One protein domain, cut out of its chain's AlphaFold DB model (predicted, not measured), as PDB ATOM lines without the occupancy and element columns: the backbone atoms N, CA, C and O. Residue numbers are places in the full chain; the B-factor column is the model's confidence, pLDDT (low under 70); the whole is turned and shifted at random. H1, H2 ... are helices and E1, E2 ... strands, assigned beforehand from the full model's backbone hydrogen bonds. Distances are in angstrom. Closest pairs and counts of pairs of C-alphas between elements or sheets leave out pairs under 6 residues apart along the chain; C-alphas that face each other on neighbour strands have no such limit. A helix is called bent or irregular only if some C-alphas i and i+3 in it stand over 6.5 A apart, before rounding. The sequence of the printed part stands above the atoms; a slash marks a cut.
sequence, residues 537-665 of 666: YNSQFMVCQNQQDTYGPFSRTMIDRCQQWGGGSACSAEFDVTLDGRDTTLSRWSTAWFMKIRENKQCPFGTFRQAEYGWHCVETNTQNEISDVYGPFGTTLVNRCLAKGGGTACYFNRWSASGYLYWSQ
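AT A GLANCE: This is residues 537 to 665 of the 666 residues of the protein "SH3 domain-containing protein" of Aliikangiella marina (UniProt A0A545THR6). Two small lobes stand side by side, each holding a four-stranded sheet and three short helices: E1 to H3 make the first lobe, E5 to H6 the second. In the first, the long bent hairpin E3 and E4 reaches out from the sheet; in the second, H4, H5 and H6 gather toward the end away from E5. The printed part has 129 residues, with six named helices and eight named strands in the order E1 E2 H1 H2 E3 E4 H3 E5 E6 E7 H4 H5 E8 H6. The sheets run E1 E2 E4 E3, antiparallel, and E5 E6 E7 E8, antiparallel from E6 to E8; the class is mixed. The whole is compact, with a radius of gyration of the C-alphas of 14.4 A and spans of 41 by 36 by 24 A.

IN THESE COORDINATES: Find C-alpha 543 at (116.521, -28.092, 72.874), where E1, residues 543 to 545, begins. E2 is 549 to 551, H1 556 to 564, 12.2 A long, and H2 568 to 572. E3 is 574 to 579, 14.2 A; E4, 582 to 590, 23.0 A, bends by 60 degrees at residue 585; H3 is 591 to 598. Next come E5, 608 to 610, E6, 616 to 620, 12.9 A, and E7, 626 to 630. H4 is 635 to 643, 12.0 A, H5 647 to 651 and E8 654 to 656; H6, 657 to 664, ends at C-alpha 664 (135.823, -34.535, 77.216).

HOW THE PARTS SIT: Start in the strongly twisted first sheet: N 551 and O 544 are 2.8 A apart in the hairpin E1 and E2. E4 is staggered, with N 550 and O 589 at 2.8 A to E2, and N 577 and O 584 at 2.8 A in the hairpin with E3. E2, H1 H2 and E3 form a split strand-helix-strand unit, two strands of one sheet with helices between them along the chain and E4 between them in the sheet; its crossover is right-handed. H1 touches H2, closest at C-alphas 559 and 571, 5.5 A. H3 stands up from this sheet at 56 degrees. H5 only grazes it with residues 648 to 651. In the second sheet, E5 and E6 meet only at a point, C-alphas 609 and 617, 4.5 A. N 630 and O 617 are 2.8 A apart in the hairpin E6 and E7; between the antiparallel neighbours E7 and E8, N 629 and O 655 are within hydrogen-bond range at 2.8 A. H6 is over E8, height 7.3 A. H4 touches H5, C-alphas 638 and 650 at 5.4 A, and H6, C-alphas 641 and 663 at 5.1 A, about perpendicular at 79 degrees. H1, H3, H4 and H6 have every O i to N i+4 pair within hydrogen-bond range; H2 and H5 each have 0 of 1, but 2 of 2 O i to N i+3 pairs.

THE WHOLE: The farthest C-alphas, Gly 566 and Ala 643, are 41.9 A apart. The printed part has no cut and no long link; H3 to E5 is short, the others tight. Mean pLDDT of the printed part is 88.7, and residues 600 to 601 are under 70.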
ATOM      1  N   TYR A 537     113.336 -34.054  74.819       83.88
ATOM      2  CA  TYR A 537     114.447 -33.556  74.026       83.88
ATOM      3  C   TYR A 537     114.078 -33.546  72.543       83.88
ATOM      4  O   TYR A 537     113.869 -34.596  71.933       83.88
ATOM      5  N   ASN A 538     114.014 -32.354  71.954       79.81
ATOM      6  CA  ASN A 538     113.923 -32.190  70.519       79.81
ATOM      7  C   ASN A 538     115.323 -32.076  69.928       79.81
ATOM      8  O   ASN A 538     115.920 -31.005  69.793       79.81
ATOM      9  N   SER A 539     115.805 -33.229  69.513       71.50
ATOM     10  CA  SER A 539     117.061 -33.416  68.818       71.50
ATOM     11  C   SER A 539     117.200 -32.569  67.550       71.50
ATOM     12  O   SER A 539     118.268 -32.016  67.317       71.50
ATOM     13  N   GLN A 540     116.151 -32.369  66.746       71.31
ATOM     14  CA  GLN A 540     116.247 -31.545  65.531       71.31
ATOM     15  C   GLN A 540     116.705 -30.109  65.834       71.31
ATOM     16  O   GLN A 540     117.455 -29.528  65.053       71.31
ATOM     17  N   PHE A 541     116.288 -29.555  66.973       76.88
ATOM     18  CA  PHE A 541     116.586 -28.171  67.357       76.88
ATOM     19  C   PHE A 541     117.600 -28.045  68.489       76.88
ATOM     20  O   PHE A 541     118.014 -26.928  68.798       76.88
ATOM     21  N   MET A 542     118.033 -29.179  69.039       80.75
ATOM     22  CA  MET A 542     118.968 -29.288  70.152       80.75
ATOM     23  C   MET A 542     118.479 -28.585  71.426       80.75
ATOM     24  O   MET A 542     119.231 -27.891  72.102       80.75
ATOM     25  N   VAL A 543     117.190 -28.747  71.738       88.12
ATOM     26  CA  VAL A 543     116.521 -28.092  72.874       88.12
ATOM     27  C   VAL A 543     115.530 -29.033  73.544       88.12
ATOM     28  O   VAL A 543     114.981 -29.931  72.909       88.12
ATOM     29  N   CYS A 544     115.254 -28.797  74.821       90.50
ATOM     30  CA  CYS A 544     114.134 -29.433  75.502       90.50
ATOM     31  C   CYS A 544     112.863 -28.625  75.249       90.50
ATOM     32  O   CYS A 544     112.894 -27.397  75.285       90.50
ATOM     33  N   GLN A 545     111.740 -29.283  74.978       91.81
ATOM     34  CA  GLN A 545     110.477 -28.584  74.743       91.81
ATOM     35  C   GLN A 545     109.259 -29.428  75.107       91.81
ATOM     36  O   GLN A 545     109.328 -30.652  75.200       91.81
ATOM     37  N   ASN A 546     108.123 -28.764  75.273       90.31
ATOM     38  CA  ASN A 546     106.799 -29.376  75.286       90.31
ATOM     39  C   ASN A 546     105.942 -28.743  74.169       90.31
ATOM     40  O   ASN A 546     106.483 -28.279  73.166       90.31
ATOM     41  N   GLN A 547     104.610 -28.798  74.264       83.00
ATOM     42  CA  GLN A 547     103.739 -28.222  73.230       83.00
ATOM     43  C   GLN A 547     103.706 -26.685  73.254       83.00
ATOM     44  O   GLN A 547     103.383 -26.069  72.239       83.00
ATOM     45  N   GLN A 548     103.991 -26.070  74.401       90.94
ATOM     46  CA  GLN A 548     103.848 -24.635  74.635       90.94
ATOM     47  C   GLN A 548     105.204 -23.929  74.693       90.94
ATOM     48  O   GLN A 548     105.364 -22.849  74.121       90.94
ATOM     49  N   ASP A 549     106.163 -24.551  75.371       94.88
ATOM     50  CA  ASP A 549     107.411 -23.953  75.806       94.88
ATOM     51  C   ASP A 549     108.622 -24.717  75.266       94.88
ATOM     52  O   ASP A 549     108.677 -25.949  75.252       94.88
ATOM     53  N   THR A 550     109.633 -23.952  74.874       94.31
ATOM     54  CA  THR A 550     110.983 -24.415  74.577       94.31
ATOM     55  C   THR A 550     111.918 -23.878  75.652       94.31
ATOM     56  O   THR A 550     111.906 -22.689  75.974       94.31
ATOM     57  N   TYR A 551     112.739 -24.765  76.194       94.12
ATOM     58  CA  TYR A 551     113.696 -24.485  77.249       94.12
ATOM     59  C   TYR A 551     115.092 -24.382  76.644       94.12
ATOM     60  O   TYR A 551     115.456 -25.139  75.738       94.12
ATOM     61  N   GLY A 552     115.846 -23.408  77.142       84.75
ATOM     62  CA  GLY A 552     117.207 -23.131  76.730       84.75
ATOM     63  C   GLY A 552     118.133 -24.344  76.884       84.75
ATOM     64  O   GLY A 552     117.806 -25.333  77.544       84.75
ATOM     65  N   PRO A 553     119.313 -24.265  76.266       87.44
ATOM     66  CA  PRO A 553     120.040 -23.014  76.063       87.44
ATOM     67  C   PRO A 553     119.697 -22.265  74.769       87.44
ATOM     68  O   PRO A 553     119.519 -22.855  73.706       87.44
ATOM     69  N   PHE A 554     119.671 -20.932  74.861       93.25
ATOM     70  CA  PHE A 554     119.594 -20.029  73.711       93.25
ATOM     71  C   PHE A 554     120.937 -19.327  73.524       93.25
ATOM     72  O   PHE A 554     121.576 -18.933  74.504       93.25
ATOM     73  N   SER A 555     121.359 -19.172  72.271       93.69
ATOM     74  CA  SER A 555     122.581 -18.438  71.951       93.69
ATOM     75  C   SER A 555     122.436 -16.954  72.261       93.69
ATOM     76  O   SER A 555     121.331 -16.402  72.268       93.69
ATOM     77  N   ARG A 556     123.562 -16.280  72.481       93.62
ATOM     78  CA  ARG A 556     123.612 -14.827  72.642       93.62
ATOM     79  C   ARG A 556     122.973 -14.127  71.453       93.62
ATOM     80  O   ARG A 556     122.135 -13.253  71.643       93.62
ATOM     81  N   THR A 557     123.274 -14.584  70.241       92.94
ATOM     82  CA  THR A 557     122.688 -14.017  69.018       92.94
ATOM     83  C   THR A 557     121.162 -14.188  68.979       92.94
ATOM     84  O   THR A 557     120.446 -13.284  68.543       92.94
ATOM     85  N   MET A 558     120.628 -15.318  69.459       94.69
ATOM     86  CA  MET A 558     119.180 -15.510  69.587       94.69
ATOM     87  C   MET A 558     118.572 -14.561  70.624       94.69
ATOM     88  O   MET A 558     117.516 -13.982  70.371       94.69
ATOM     89  N   ILE A 559     119.226 -14.384  71.774       94.88
ATOM     90  CA  ILE A 559     118.783 -13.460  72.827       94.88
ATOM     91  C   ILE A 559     118.780 -12.018  72.303       94.88
ATOM     92  O   ILE A 559     117.776 -11.319  72.445       94.88
ATOM     93  N   ASP A 560     119.846 -11.590  71.626       93.62
ATOM     94  CA  ASP A 560     119.948 -10.250  71.045       93.62
ATOM     95  C   ASP A 560     118.860 -10.034  69.978       93.62
ATOM     96  O   ASP A 560     118.195  -8.998  69.958       93.62
ATOM     97  N   ARG A 561     118.593 -11.041  69.132       93.94
ATOM     98  CA  ARG A 561     117.499 -10.994  68.149       93.94
ATOM     99  C   ARG A 561     116.124 -10.911  68.817       93.94
ATOM    100  O   ARG A 561     115.275 -10.151  68.357       93.94
ATOM    101  N   CYS A 562     115.908 -11.646  69.908       95.62
ATOM    102  CA  CYS A 562     114.686 -11.558  70.707       95.62
ATOM    103  C   CYS A 562     114.465 -10.131  71.227       95.62
ATOM    104  O   CYS A 562     113.362  -9.590  71.106       95.62
ATOM    105  N   GLN A 563     115.516  -9.502  71.760       95.50
ATOM    106  CA  GLN A 563     115.455  -8.136  72.280       95.50
ATOM    107  C   GLN A 563     115.178  -7.125  71.165       95.50
ATOM    108  O   GLN A 563     114.288  -6.286  71.308       95.50
ATOM    109  N   GLN A 564     115.868  -7.252  70.028       94.62
ATOM    110  CA  GLN A 564     115.646  -6.420  68.838       94.62
ATOM    111  C   GLN A 564     114.204  -6.503  68.322       94.62
ATOM    112  O   GLN A 564     113.679  -5.527  67.795       94.62
ATOM    113  N   TRP A 565     113.547  -7.653  68.476       94.25
ATOM    114  CA  TRP A 565     112.159  -7.868  68.057       94.25
ATOM    115  C   TRP A 565     111.123  -7.514  69.130       94.25
ATOM    116  O   TRP A 565     109.947  -7.841  68.977       94.25
ATOM    117  N   GLY A 566     111.541  -6.833  70.200       94.31
ATOM    118  CA  GLY A 566     110.642  -6.319  71.230       94.31
ATOM    119  C   GLY A 566     110.222  -7.346  72.282       94.31
ATOM    120  O   GLY A 566     109.255  -7.103  72.997       94.31
ATOM    121  N   GLY A 567     110.931  -8.473  72.419       90.75
ATOM    122  CA  GLY A 567     110.638  -9.476  73.453       90.75
ATOM    123  C   GLY A 567     110.936  -9.014  74.892       90.75
ATOM    124  O   GLY A 567     110.474  -9.635  75.848       90.75
ATOM    125  N   GLY A 568     111.678  -7.914  75.065       92.56
ATOM    126  CA  GLY A 568     111.935  -7.296  76.369       92.56
ATOM    127  C   GLY A 568     112.684  -8.211  77.345       92.56
ATOM    128  O   GLY A 568     113.618  -8.917  76.964       92.56
ATOM    129  N   SER A 569     112.276  -8.200  78.617       91.06
ATOM    130  CA  SER A 569     112.901  -9.005  79.679       91.06
ATOM    131  C   SER A 569     112.674 -10.511  79.525       91.06
ATOM    132  O   SER A 569     113.470 -11.294  80.036       91.06
ATOM    133  N   ALA A 570     111.652 -10.937  78.773       91.25
ATOM    134  CA  ALA A 570     111.390 -12.355  78.519       91.25
ATOM    135  C   ALA A 570     112.537 -13.039  77.750       91.25
ATOM    136  O   ALA A 570     112.724 -14.248  77.860       91.25
ATOM    137  N   CYS A 571     113.344 -12.272  77.010       92.81
ATOM    138  CA  CYS A 571     114.475 -12.796  76.248       92.81
ATOM    139  C   CYS A 571     115.590 -13.384  77.123       92.81
ATOM    140  O   CYS A 571     116.344 -14.226  76.645       92.81
ATOM    141  N   SER A 572     115.685 -12.961  78.384       91.62
ATOM    142  CA  SER A 572     116.699 -13.408  79.345       91.62
ATOM    143  C   SER A 572     116.092 -13.871  80.671       91.62
ATOM    144  O   SER A 572     116.808 -13.980  81.661       91.62
ATOM    145  N   ALA A 573     114.774 -14.080  80.722       92.12
ATOM    146  CA  ALA A 573     114.108 -14.568  81.919       92.12
ATOM    147  C   ALA A 573     114.463 -16.039  82.151       92.12
ATOM    148  O   ALA A 573     114.421 -16.848  81.219       92.12
ATOM    149  N   GLU A 574     114.772 -16.375  83.398       93.56
ATOM    150  CA  GLU A 574     114.977 -17.749  83.838       93.56
ATOM    151  C   GLU A 574     113.800 -18.217  84.694       93.56
ATOM    152  O   GLU A 574     113.125 -17.416  85.343       93.56
ATOM    153  N   PHE A 575     113.544 -19.520  84.659       94.12
ATOM    154  CA  PHE A 575     112.439 -20.163  85.353       94.12
ATOM    155  C   PHE A 575     112.951 -21.381  86.102       94.12
ATOM    156  O   PHE A 575     113.766 -22.129  85.556       94.12
ATOM    157  N   ASP A 576     112.435 -21.584  87.312       94.69
ATOM    158  CA  ASP A 576     112.703 -22.783  88.096       94.69
ATOM    159  C   ASP A 576     112.155 -24.015  87.368       94.69
ATOM    160  O   ASP A 576     111.005 -24.047  86.916       94.69
ATOM    161  N   VAL A 577     113.002 -25.026  87.232       93.44
ATOM    162  CA  VAL A 577     112.711 -26.312  86.604       93.44
ATOM    163  C   VAL A 577     113.421 -27.422  87.367       93.44
ATOM    164  O   VAL A 577     114.468 -27.205  87.974       93.44
ATOM    165  N   THR A 578     112.895 -28.637  87.269       91.44
ATOM    166  CA  THR A 578     113.537 -29.827  87.831       91.44
ATOM    167  C   THR A 578     114.155 -30.656  86.701       91.44
ATOM    168  O   THR A 578     113.456 -31.073  85.775       91.44
ATOM    169  N   LEU A 579     115.472 -30.884  86.761       88.88
ATOM    170  CA  LEU A 579     116.238 -31.757  85.861       88.88
ATOM    171  C   LEU A 579     116.743 -32.961  86.655       88.88
ATOM    172  O   LEU A 579     117.512 -32.788  87.598       88.88
ATOM    173  N   ASP A 580     116.322 -34.172  86.287       84.75
ATOM    174  CA  ASP A 580     116.749 -35.414  86.960       84.75
ATOM    175  C   ASP A 580     116.556 -35.378  88.494       84.75
ATOM    176  O   ASP A 580     117.433 -35.741  89.278       84.75
ATOM    177  N   GLY A 581     115.417 -34.837  88.942       86.31
ATOM    178  CA  GLY A 581     115.096 -34.685  90.366       86.31
ATOM    179  C   GLY A 581     115.854 -33.566  91.093       86.31
ATOM    180  O   GLY A 581     115.830 -33.527  92.323       86.31
ATOM    181  N   ARG A 582     116.535 -32.668  90.369       87.25
ATOM    182  CA  ARG A 582     117.268 -31.522  90.931       87.25
ATOM    183  C   ARG A 582     116.693 -30.201  90.442       87.25
ATOM    184  O   ARG A 582     116.542 -30.010  89.237       87.25
ATOM    185  N   ASP A 583     116.452 -29.277  91.363       91.00
ATOM    186  CA  ASP A 583     115.950 -27.945  91.030       91.00
ATOM    187  C   ASP A 583     117.067 -27.040  90.498       91.00
ATOM    188  O   ASP A 583     118.188 -27.018  91.014       91.00
ATOM    189  N   THR A 584     116.759 -26.301  89.436       91.44
ATOM    190  CA  THR A 584     117.666 -25.382  88.742       91.44
ATOM    191  C   THR A 584     116.871 -24.326  87.979       91.44
ATOM    192  O   THR A 584     115.659 -24.446  87.842       91.44
ATOM    193  N   THR A 585     117.535 -23.314  87.424       92.62
ATOM    194  CA  THR A 585     116.905 -22.337  86.530       92.62
ATOM    195  C   THR A 585     117.282 -22.587  85.066       92.62
ATOM    196  O   THR A 585     118.407 -22.985  84.764       92.62
ATOM    197  N   LEU A 586     116.337 -22.384  84.140       92.12
ATOM    198  CA  LEU A 586     116.576 -22.375  82.690       92.12
ATOM    199  C   LEU A 586     115.826 -21.225  82.014       92.12
ATOM    200  O   LEU A 586     114.719 -20.860  82.416       92.12
ATOM    201  N   SER A 587     116.382 -20.694  80.921       93.38
ATOM    202  CA  SER A 587     115.630 -19.798  80.038       93.38
ATOM    203  C   SER A 587     114.473 -20.534  79.363       93.38
ATOM    204  O   SER A 587     114.608 -21.699  78.987       93.38
ATOM    205  N   ARG A 588     113.347 -19.848  79.154       94.81
ATOM    206  CA  ARG A 588     112.151 -20.433  78.531       94.81
ATOM    207  C   ARG A 588     111.467 -19.441  77.607       94.81
ATOM    208  O   ARG A 588     111.129 -18.340  78.037       94.81
ATOM    209  N   TRP A 589     111.204 -19.854  76.372       95.25
ATOM    210  CA  TRP A 589     110.415 -19.102  75.392       95.25
ATOM    211  C   TRP A 589     109.244 -19.950  74.908       95.25
ATOM    212  O   TRP A 589     109.352 -21.171  74.865       95.25
ATOM    213  N   SER A 590     108.154 -19.319  74.460       93.25
ATOM    214  CA  SER A 590     107.117 -20.076  73.746       93.25
ATOM    215  C   SER A 590     107.714 -20.736  72.498       93.25
ATOM    216  O   SER A 590     108.520 -20.117  71.791       93.25
ATOM    217  N   THR A 591     107.310 -21.967  72.190       88.38
ATOM    218  CA  THR A 591     107.858 -22.728  71.056       88.38
ATOM    219  C   THR A 591     107.675 -21.988  69.731       88.38
ATOM    220  O   THR A 591     108.595 -21.924  68.916       88.38
ATOM    221  N   ALA A 592     106.529 -21.331  69.531       85.00
ATOM    222  CA  ALA A 592     106.280 -20.518  68.340       85.00
ATOM    223  C   ALA A 592     107.279 -19.353  68.196       85.00
ATOM    224  O   ALA A 592     107.766 -19.077  67.097       85.00
ATOM    225  N   TRP A 593     107.617 -18.681  69.301       90.31
ATOM    226  CA  TRP A 593     108.574 -17.573  69.305       90.31
ATOM    227  C   TRP A 593     110.009 -18.049  69.077       90.31
ATOM    228  O   TRP A 593     110.720 -17.480  68.246       90.31
ATOM    229  N   PHE A 594     110.406 -19.136  69.748       92.44
ATOM    230  CA  PHE A 594     111.697 -19.791  69.539       92.44
ATOM    231  C   PHE A 594     111.926 -20.107  68.060       92.44
ATOM    232  O   PHE A 594     112.953 -19.720  67.505       92.44
ATOM    233  N   MET A 595     110.946 -20.715  67.393       84.38
ATOM    234  CA  MET A 595     111.059 -21.097  65.984       84.38
ATOM    235  C   MET A 595     111.243 -19.915  65.041       84.38
ATOM    236  O   MET A 595     111.963 -20.017  64.048       84.38
ATOM    237  N   LYS A 596     110.632 -18.773  65.364       85.12
ATOM    238  CA  LYS A 596     110.790 -17.549  64.579       85.12
ATOM    239  C   LYS A 596     112.221 -17.000  64.653       85.12
ATOM    240  O   LYS A 596     112.699 -16.430  63.679       85.12
ATOM    241  N   ILE A 597     112.889 -17.158  65.798       89.69
ATOM    242  CA  ILE A 597     114.227 -16.605  66.071       89.69
ATOM    243  C   ILE A 597     115.347 -17.578  65.694       89.69
ATOM    244  O   ILE A 597     116.395 -17.163  65.211       89.69
ATOM    245  N   ARG A 598     115.141 -18.872  65.938       84.44
ATOM    246  CA  ARG A 598     116.143 -19.935  65.790       84.44
ATOM    247  C   ARG A 598     116.624 -20.130  64.347       84.44
ATOM    248  O   ARG A 598     117.723 -20.657  64.157       84.44
ATOM    249  N   GLU A 599     115.821 -19.721  63.362       77.06
ATOM    250  CA  GLU A 599     116.002 -20.011  61.931       77.06
ATOM    251  C   GLU A 599     116.122 -21.526  61.634       77.06
ATOM    252  O   GLU A 599     116.113 -22.372  62.527       77.06
ATOM    253  N   ASN A 600     116.241 -21.904  60.358       65.00
ATOM    254  CA  ASN A 600     116.279 -23.313  59.928       65.00
ATOM    255  C   ASN A 600     117.701 -23.909  59.938       65.00
ATOM    256  O   ASN A 600     118.005 -24.835  59.189       65.00
ATOM    257  N   LYS A 601     118.601 -23.356  60.756       68.62
ATOM    258  CA  LYS A 601     120.017 -23.748  60.774       68.62
ATOM    259  C   LYS A 601     120.230 -25.043  61.554       68.62
ATOM    260  O   LYS A 601     119.560 -25.277  62.556       68.62
ATOM    261  N   GLN A 602     121.225 -25.843  61.169       72.12
ATOM    262  CA  GLN A 602     121.619 -27.054  61.910       72.12
ATOM    263  C   GLN A 602     122.063 -26.746  63.355       72.12
ATOM    264  O   GLN A 602     121.903 -27.582  64.239       72.12
ATOM    265  N   CYS A 603     122.594 -25.546  63.590       83.94
ATOM    266  CA  CYS A 603     123.028 -25.045  64.892       83.94
ATOM    267  C   CYS A 603     122.191 -23.847  65.348       83.94
ATOM    268  O   CYS A 603     121.676 -23.149  64.467       83.94
ATOM    269  N   PRO A 604     122.024 -23.616  66.676       90.12
ATOM    270  CA  PRO A 604     121.420 -22.396  67.220       90.12
ATOM    271  C   PRO A 604     121.818 -21.142  66.443       90.12
ATOM    272  O   PRO A 604     122.947 -21.024  65.978       90.12
ATOM    273  N   PHE A 605     120.888 -20.211  66.235       88.19
ATOM    274  CA  PHE A 605     121.186 -19.047  65.402       88.19
ATOM    275  C   PHE A 605     122.388 -18.279  65.975       88.19
ATOM    276  O   PHE A 605     122.415 -17.984  67.164       88.19
ATOM    277  N   GLY A 606     123.400 -18.000  65.151       88.75
ATOM    278  CA  GLY A 606     124.670 -17.410  65.601       88.75
ATOM    279  C   GLY A 606     125.720 -18.407  66.104       88.75
ATOM    280  O   GLY A 606     126.785 -17.980  66.529       88.75
ATOM    281  N   THR A 607     125.461 -19.714  66.030       92.44
ATOM    282  CA  THR A 607     126.434 -20.767  66.350       92.44
ATOM    283  C   THR A 607     126.742 -21.619  65.116       92.44
ATOM    284  O   THR A 607     126.000 -21.616  64.128       92.44
ATOM    285  N   PHE A 608     127.867 -22.330  65.136       87.44
ATOM    286  CA  PHE A 608     128.351 -23.143  64.014       87.44
ATOM    287  C   PHE A 608     129.005 -24.432  64.517       87.44
ATOM    288  O   PHE A 608     129.306 -24.554  65.694       87.44
ATOM    289  N   ARG A 609     129.193 -25.434  63.655       83.38
ATOM    290  CA  ARG A 609     129.820 -26.702  64.064       83.38
ATOM    291  C   ARG A 609     131.346 -26.562  64.081       83.38
ATOM    292  O   ARG A 609     131.901 -26.087  63.092       83.38
ATOM    293  N   GLN A 610     132.020 -27.035  65.133       84.62
ATOM    294  CA  GLN A 610     133.489 -27.002  65.212       84.62
ATOM    295  C   GLN A 610     134.098 -28.352  65.595       84.62
ATOM    296  O   GLN A 610     133.743 -28.948  66.607       84.62
ATOM    297  N   ALA A 611     135.057 -28.810  64.784       75.31
ATOM    298  CA  ALA A 611     135.680 -30.128  64.913       75.31
ATOM    299  C   ALA A 611     136.377 -30.352  66.264       75.31
ATOM    300  O   ALA A 611     136.246 -31.423  66.846       75.31
ATOM    301  N   GLU A 612     137.076 -29.335  66.774       83.94
ATOM    302  CA  GLU A 612     137.770 -29.373  68.073       83.94
ATOM    303  C   GLU A 612     136.825 -29.689  69.241       83.94
ATOM    304  O   GLU A 612     137.217 -30.318  70.218       83.94
ATOM    305  N   TYR A 613     135.551 -29.324  69.097       86.06
ATOM    306  CA  TYR A 613     134.507 -29.555  70.085       86.06
ATOM    307  C   TYR A 613     133.595 -30.703  69.652       86.06
ATOM    308  O   TYR A 613     132.383 -30.591  69.765       86.06
ATOM    309  N   GLY A 614     134.144 -31.774  69.069       73.69
ATOM    310  CA  GLY A 614     133.367 -32.955  68.660       73.69
ATOM    311  C   GLY A 614     132.275 -32.656  67.628       73.69
ATOM    312  O   GLY A 614     131.256 -33.332  67.592       73.69
ATOM    313  N   TRP A 615     132.443 -31.601  66.822       77.19
ATOM    314  CA  TRP A 615     131.395 -31.067  65.947       77.19
ATOM    315  C   TRP A 615     130.098 -30.712  66.680       77.19
ATOM    316  O   TRP A 615     129.033 -30.696  66.068       77.19
ATOM    317  N   HIS A 616     130.145 -30.368  67.964       85.00
ATOM    318  CA  HIS A 616     129.037 -29.680  68.620       85.00
ATOM    319  C   HIS A 616     128.855 -28.282  68.029       85.00
ATOM    320  O   HIS A 616     129.734 -27.741  67.347       85.00
ATOM    321  N   CYS A 617     127.671 -27.713  68.235       90.00
ATOM    322  CA  CYS A 617     127.443 -26.320  67.880       90.00
ATOM    323  C   CYS A 617     128.163 -25.437  68.896       90.00
ATOM    324  O   CYS A 617     128.025 -25.655  70.096       90.00
ATOM    325  N   VAL A 618     128.924 -24.460  68.421       94.56
ATOM    326  CA  VAL A 618     129.740 -23.579  69.246       94.56
ATOM    327  C   VAL A 618     129.420 -22.118  68.979       94.56
ATOM    328  O   VAL A 618     129.093 -21.732  67.855       94.56
ATOM    329  N   GLU A 619     129.490 -21.318  70.031       95.81
ATOM    330  CA  GLU A 619     129.296 -19.871  69.988       95.81
ATOM    331  C   GLU A 619     130.619 -19.149  70.234       95.81
ATOM    332  O   GLU A 619     131.426 -19.603  71.047       95.81
ATOM    333  N   THR A 620     130.832 -18.027  69.543       94.94
ATOM    334  CA  THR A 620     131.965 -17.131  69.785       94.94
ATOM    335  C   THR A 620     131.569 -15.927  70.637       94.94
ATOM    336  O   THR A 620     130.458 -15.404  70.538       94.94
ATOM    337  N   ASN A 621     132.504 -15.448  71.457       92.19
ATOM    338  CA  ASN A 621     132.388 -14.168  72.149       92.19
ATOM    339  C   ASN A 621     132.700 -12.984  71.206       92.19
ATOM    340  O   ASN A 621     133.017 -13.145  70.025       92.19
ATOM    341  N   THR A 622     132.658 -11.760  71.742       89.69
ATOM    342  CA  THR A 622     132.975 -10.524  71.001       89.69
ATOM    343  C   THR A 622     134.418 -10.439  70.490       89.69
ATOM    344  O   THR A 622     134.711  -9.621  69.623       89.69
ATOM    345  N   GLN A 623     135.316 -11.274  71.012       92.31
ATOM    346  CA  GLN A 623     136.720 -11.401  70.628       92.31
ATOM    347  C   GLN A 623     136.929 -12.520  69.593       92.31
ATOM    348  O   GLN A 623     138.062 -12.796  69.212       92.31
ATOM    349  N   ASN A 624     135.842 -13.129  69.105       89.19
ATOM    350  CA  ASN A 624     135.847 -14.248  68.168       89.19
ATOM    351  C   ASN A 624     136.485 -15.538  68.729       89.19
ATOM    352  O   ASN A 624     136.948 -16.388  67.972       89.19
ATOM    353  N   GLU A 625     136.493 -15.695  70.055       94.25
ATOM    354  CA  GLU A 625     136.937 -16.908  70.750       94.25
ATOM    355  C   GLU A 625     135.731 -17.785  71.089       94.25
ATOM    356  O   GLU A 625     134.665 -17.264  71.422       94.25
ATOM    357  N   ILE A 626     135.888 -19.110  71.052       96.12
ATOM    358  CA  ILE A 626     134.803 -20.042  71.389       96.12
ATOM    359  C   ILE A 626     134.475 -19.952  72.880       96.12
ATOM    360  O   ILE A 626     135.310 -20.280  73.722       96.12
ATOM    361  N   SER A 627     133.261 -19.508  73.209       96.75
ATOM    362  CA  SER A 627     132.806 -19.320  74.590       96.75
ATOM    363  C   SER A 627     132.015 -20.513  75.106       96.75
ATOM    364  O   SER A 627     132.188 -20.924  76.254       96.75
ATOM    365  N   ASP A 628     131.170 -21.093  74.256       96.38
ATOM    366  CA  ASP A 628     130.180 -22.086  74.653       96.38
ATOM    367  C   ASP A 628     130.037 -23.197  73.621       96.38
ATOM    368  O   ASP A 628     130.141 -22.979  72.413       96.38
ATOM    369  N   VAL A 629     129.726 -24.383  74.127       94.19
ATOM    370  CA  VAL A 629     129.454 -25.604  73.379       94.19
ATOM    371  C   VAL A 629     128.036 -26.043  73.710       94.19
ATOM    372  O   VAL A 629     127.648 -26.087  74.878       94.19
ATOM    373  N   TYR A 630     127.257 -26.358  72.685       91.50
ATOM    374  CA  TYR A 630     125.848 -26.714  72.789       91.50
ATOM    375  C   TYR A 630     125.670 -28.214  72.555       91.50
ATOM    376  O   TYR A 630     126.064 -28.735  71.510       91.50
ATOM    377  N   GLY A 631     125.053 -28.867  73.539       82.94
ATOM    378  CA  GLY A 631     124.716 -30.282  73.569       82.94
ATOM    379  C   GLY A 631     123.602 -30.675  72.590       82.94
ATOM    380  O   GLY A 631     123.080 -29.844  71.852       82.94
ATOM    381  N   PRO A 632     123.231 -31.960  72.564       81.50
ATOM    382  CA  PRO A 632     123.175 -32.816  73.731       81.50
ATOM    383  C   PRO A 632     124.529 -33.457  74.030       81.50
ATOM    384  O   PRO A 632     125.242 -33.918  73.129       81.50
ATOM    385  N   PHE A 633     124.855 -33.514  75.316       83.75
ATOM    386  CA  PHE A 633     125.997 -34.264  75.823       83.75
ATOM    387  C   PHE A 633     125.493 -35.633  76.259       83.75
ATOM    388  O   PHE A 633     124.554 -35.711  77.053       83.75
ATOM    389  N   GLY A 634     126.057 -36.707  75.712       73.25
ATOM    390  CA  GLY A 634     125.588 -38.037  76.071       73.25
ATOM    391  C   GLY A 634     126.039 -38.455  77.453       73.25
ATOM    392  O   GLY A 634     126.875 -37.818  78.103       73.25
ATOM    393  N   THR A 635     125.468 -39.570  77.899       75.75
ATOM    394  CA  THR A 635     125.633 -40.107  79.248       75.75
ATOM    395  C   THR A 635     127.100 -40.258  79.644       75.75
ATOM    396  O   THR A 635     127.457 -39.918  80.769       75.75
ATOM    397  N   THR A 636     127.975 -40.700  78.734       77.44
ATOM    398  CA  THR A 636     129.417 -40.807  79.004       77.44
ATOM    399  C   THR A 636     130.017 -39.458  79.360       77.44
ATOM    400  O   THR A 636     130.691 -39.324  80.383       77.44
ATOM    401  N   LEU A 637     129.785 -38.455  78.517       82.56
ATOM    402  CA  LEU A 637     130.367 -37.136  78.691       82.56
ATOM    403  C   LEU A 637     129.802 -36.447  79.944       82.56
ATOM    404  O   LEU A 637     130.555 -35.847  80.713       82.56
ATOM    405  N   VAL A 638     128.504 -36.615  80.213       86.00
ATOM    406  CA  VAL A 638     127.863 -36.146  81.452       86.00
ATOM    407  C   VAL A 638     128.459 -36.835  82.681       86.00
ATOM    408  O   VAL A 638     128.811 -36.160  83.646       86.00
ATOM    409  N   ASN A 639     128.659 -38.154  82.648       84.50
ATOM    410  CA  ASN A 639     129.268 -38.892  83.755       84.50
ATOM    411  C   ASN A 639     130.713 -38.449  84.017       84.50
ATOM    412  O   ASN A 639     131.105 -38.318  85.176       84.50
ATOM    413  N   ARG A 640     131.496 -38.155  82.969       87.44
ATOM    414  CA  ARG A 640     132.841 -37.569  83.122       87.44
ATOM    415  C   ARG A 640     132.779 -36.181  83.750       87.44
ATOM    416  O   ARG A 640     133.555 -35.899  84.661       87.44
ATOM    417  N   CYS A 641     131.842 -35.338  83.318       93.19
ATOM    418  CA  CYS A 641     131.609 -34.031  83.930       93.19
ATOM    419  C   CYS A 641     131.292 -34.163  85.429       93.19
ATOM    420  O   CYS A 641     131.914 -33.491  86.256       93.19
ATOM    421  N   LEU A 642     130.392 -35.082  85.798       89.94
ATOM    422  CA  LEU A 642     130.022 -35.339  87.193       89.94
ATOM    423  C   LEU A 642     131.214 -35.851  88.010       89.94
ATOM    424  O   LEU A 642     131.475 -35.337  89.098       89.94
ATOM    425  N   ALA A 643     131.979 -36.805  87.472       90.06
ATOM    426  CA  ALA A 643     133.165 -37.361  88.124       90.06
ATOM    427  C   ALA A 643     134.272 -36.315  88.342       90.06
ATOM    428  O   ALA A 643     134.985 -36.369  89.342       90.06
ATOM    429  N   LYS A 644     134.392 -35.336  87.436       93.88
ATOM    430  CA  LYS A 644     135.334 -34.211  87.536       93.88
ATOM    431  C   LYS A 644     134.758 -32.995  88.279       93.88
ATOM    432  O   LYS A 644     135.343 -31.915  88.227       93.88
ATOM    433  N   GLY A 645     133.628 -33.150  88.976       92.62
ATOM    434  CA  GLY A 645     133.078 -32.130  89.871       92.62
ATOM    435  C   GLY A 645     132.333 -30.979  89.186       92.62
ATOM    436  O   GLY A 645     132.200 -29.918  89.787       92.62
ATOM    437  N   GLY A 646     131.825 -31.158  87.961       90.06
ATOM    438  CA  GLY A 646     131.091 -30.110  87.235       90.06
ATOM    439  C   GLY A 646     129.723 -29.730  87.831       90.06
ATOM    440  O   GLY A 646     129.152 -28.706  87.460       90.06
ATOM    441  N   GLY A 647     129.197 -30.510  88.781       90.12
ATOM    442  CA  GLY A 647     127.966 -30.184  89.512       90.12
ATOM    443  C   GLY A 647     126.706 -30.214  88.638       90.12
ATOM    444  O   GLY A 647     126.554 -31.081  87.781       90.12
ATOM    445  N   THR A 648     125.776 -29.280  88.868       86.88
ATOM    446  CA  THR A 648     124.512 -29.196  88.110       86.88
ATOM    447  C   THR A 648     124.714 -28.802  86.646       86.88
ATOM    448  O   THR A 648     123.897 -29.172  85.806       86.88
ATOM    449  N   ALA A 649     125.830 -28.141  86.312       88.12
ATOM    450  CA  ALA A 649     126.151 -27.751  84.941       88.12
ATOM    451  C   ALA A 649     126.233 -28.954  83.988       88.12
ATOM    452  O   ALA A 649     125.897 -28.830  82.812       88.12
ATOM    453  N   CYS A 650     126.597 -30.136  84.500       89.88
ATOM    454  CA  CYS A 650     126.678 -31.369  83.717       89.88
ATOM    455  C   CYS A 650     125.339 -31.797  83.104       89.88
ATOM    456  O   CYS A 650     125.332 -32.517  82.112       89.88
ATOM    457  N   TYR A 651     124.216 -31.350  83.668       87.94
ATOM    458  CA  TYR A 651     122.878 -31.676  83.175       87.94
ATOM    459  C   TYR A 651     122.345 -30.646  82.170       87.94
ATOM    460  O   TYR A 651     121.275 -30.840  81.597       87.94
ATOM    461  N   PHE A 652     123.070 -29.550  81.932       88.94
ATOM    462  CA  PHE A 652     122.681 -28.553  80.942       88.94
ATOM    463  C   PHE A 652     123.155 -28.923  79.543       88.94
ATOM    464  O   PHE A 652     124.251 -29.435  79.351       88.94
ATOM    465  N   ASN A 653     122.366 -28.537  78.541       88.62
ATOM    466  CA  ASN A 653     122.736 -28.672  77.131       88.62
ATOM    467  C   ASN A 653     123.625 -27.513  76.626       88.62
ATOM    468  O   ASN A 653     123.741 -27.318  75.420       88.62
ATOM    469  N   ARG A 654     124.237 -26.722  77.521       92.75
ATOM    470  CA  ARG A 654     125.242 -25.690  77.204       92.75
ATOM    471  C   ARG A 654     126.346 -25.725  78.241       92.75
ATOM    472  O   ARG A 654     126.074 -25.525  79.422       92.75
ATOM    473  N   TRP A 655     127.574 -25.920  77.785       94.44
ATOM    474  CA  TRP A 655     128.777 -25.889  78.608       94.44
ATOM    475  C   TRP A 655     129.716 -24.799  78.116       94.44
ATOM    476  O   TRP A 655     129.801 -24.549  76.917       94.44
ATOM    477  N   SER A 656     130.478 -24.192  79.024       95.69
ATOM    478  CA  SER A 656     131.610 -23.356  78.624       95.69
ATOM    479  C   SER A 656     132.596 -24.173  77.783       95.69
ATOM    480  O   SER A 656     132.830 -25.344  78.098       95.69
ATOM    481  N   ALA A 657     133.228 -23.554  76.789       95.88
ATOM    482  CA  ALA A 657     134.223 -24.196  75.929       95.88
ATOM    483  C   ALA A 657     135.355 -24.873  76.721       95.88
ATOM    484  O   ALA A 657     135.686 -26.034  76.477       95.88
ATOM    485  N   SER A 658     135.883 -24.187  77.737       95.06
ATOM    486  CA  SER A 658     136.907 -24.727  78.639       95.06
ATOM    487  C   SER A 658     136.409 -25.933  79.442       95.06
ATOM    488  O   SER A 658     137.104 -26.944  79.523       95.06
ATOM    489  N   GLY A 659     135.190 -25.858  79.987       94.88
ATOM    490  CA  GLY A 659     134.536 -26.973  80.676       94.88
ATOM    491  C   GLY A 659     134.380 -28.200  79.776       94.88
ATOM    492  O   GLY A 659     134.801 -29.291  80.155       94.88
ATOM    493  N   TYR A 660     133.877 -28.023  78.550       94.62
ATOM    494  CA  TYR A 660     133.750 -29.116  77.582       94.62
ATOM    495  C   TYR A 660     135.100 -29.783  77.284       94.62
ATOM    496  O   TYR A 660     135.205 -31.008  77.337       94.62
ATOM    497  N   LEU A 661     136.153 -29.005  77.013       92.69
ATOM    498  CA  LEU A 661     137.483 -29.561  76.737       92.69
ATOM    499  C   LEU A 661     138.045 -30.311  77.952       92.69
ATOM    500  O   LEU A 661     138.617 -31.387  77.804       92.69
ATOM    501  N   TYR A 662     137.826 -29.797  79.161       93.62
ATOM    502  CA  TYR A 662     138.268 -30.451  80.391       93.62
ATOM    503  C   TYR A 662     137.521 -31.769  80.668       93.62
ATOM    504  O   TYR A 662     138.131 -32.773  81.054       93.62
ATOM    505  N   TRP A 663     136.205 -31.800  80.451       91.06
ATOM    506  CA  TRP A 663     135.369 -32.976  80.713       91.06
ATOM    507  C   TRP A 663     135.398 -34.019  79.592       91.06
ATOM    508  O   TRP A 663     135.180 -35.199  79.862       91.06
ATOM    509  N   SER A 664     135.707 -33.617  78.358       84.31
ATOM    510  CA  SER A 664     135.823 -34.535  77.216       84.31
ATOM    511  C   SER A 664     137.108 -35.361  77.234       84.31
ATOM    512  O   SER A 664     137.111 -36.478  76.712       84.31
ATOM    513  N   GLN A 665     138.166 -34.884  77.899       82.81
ATOM    514  CA  GLN A 665     139.374 -35.680  78.114       82.81
ATOM    515  C   GLN A 665     139.077 -36.914  78.987       82.81
ATOM    516  O   GLN A 665     138.397 -36.764  80.010       82.81
TER     517      GLN A 665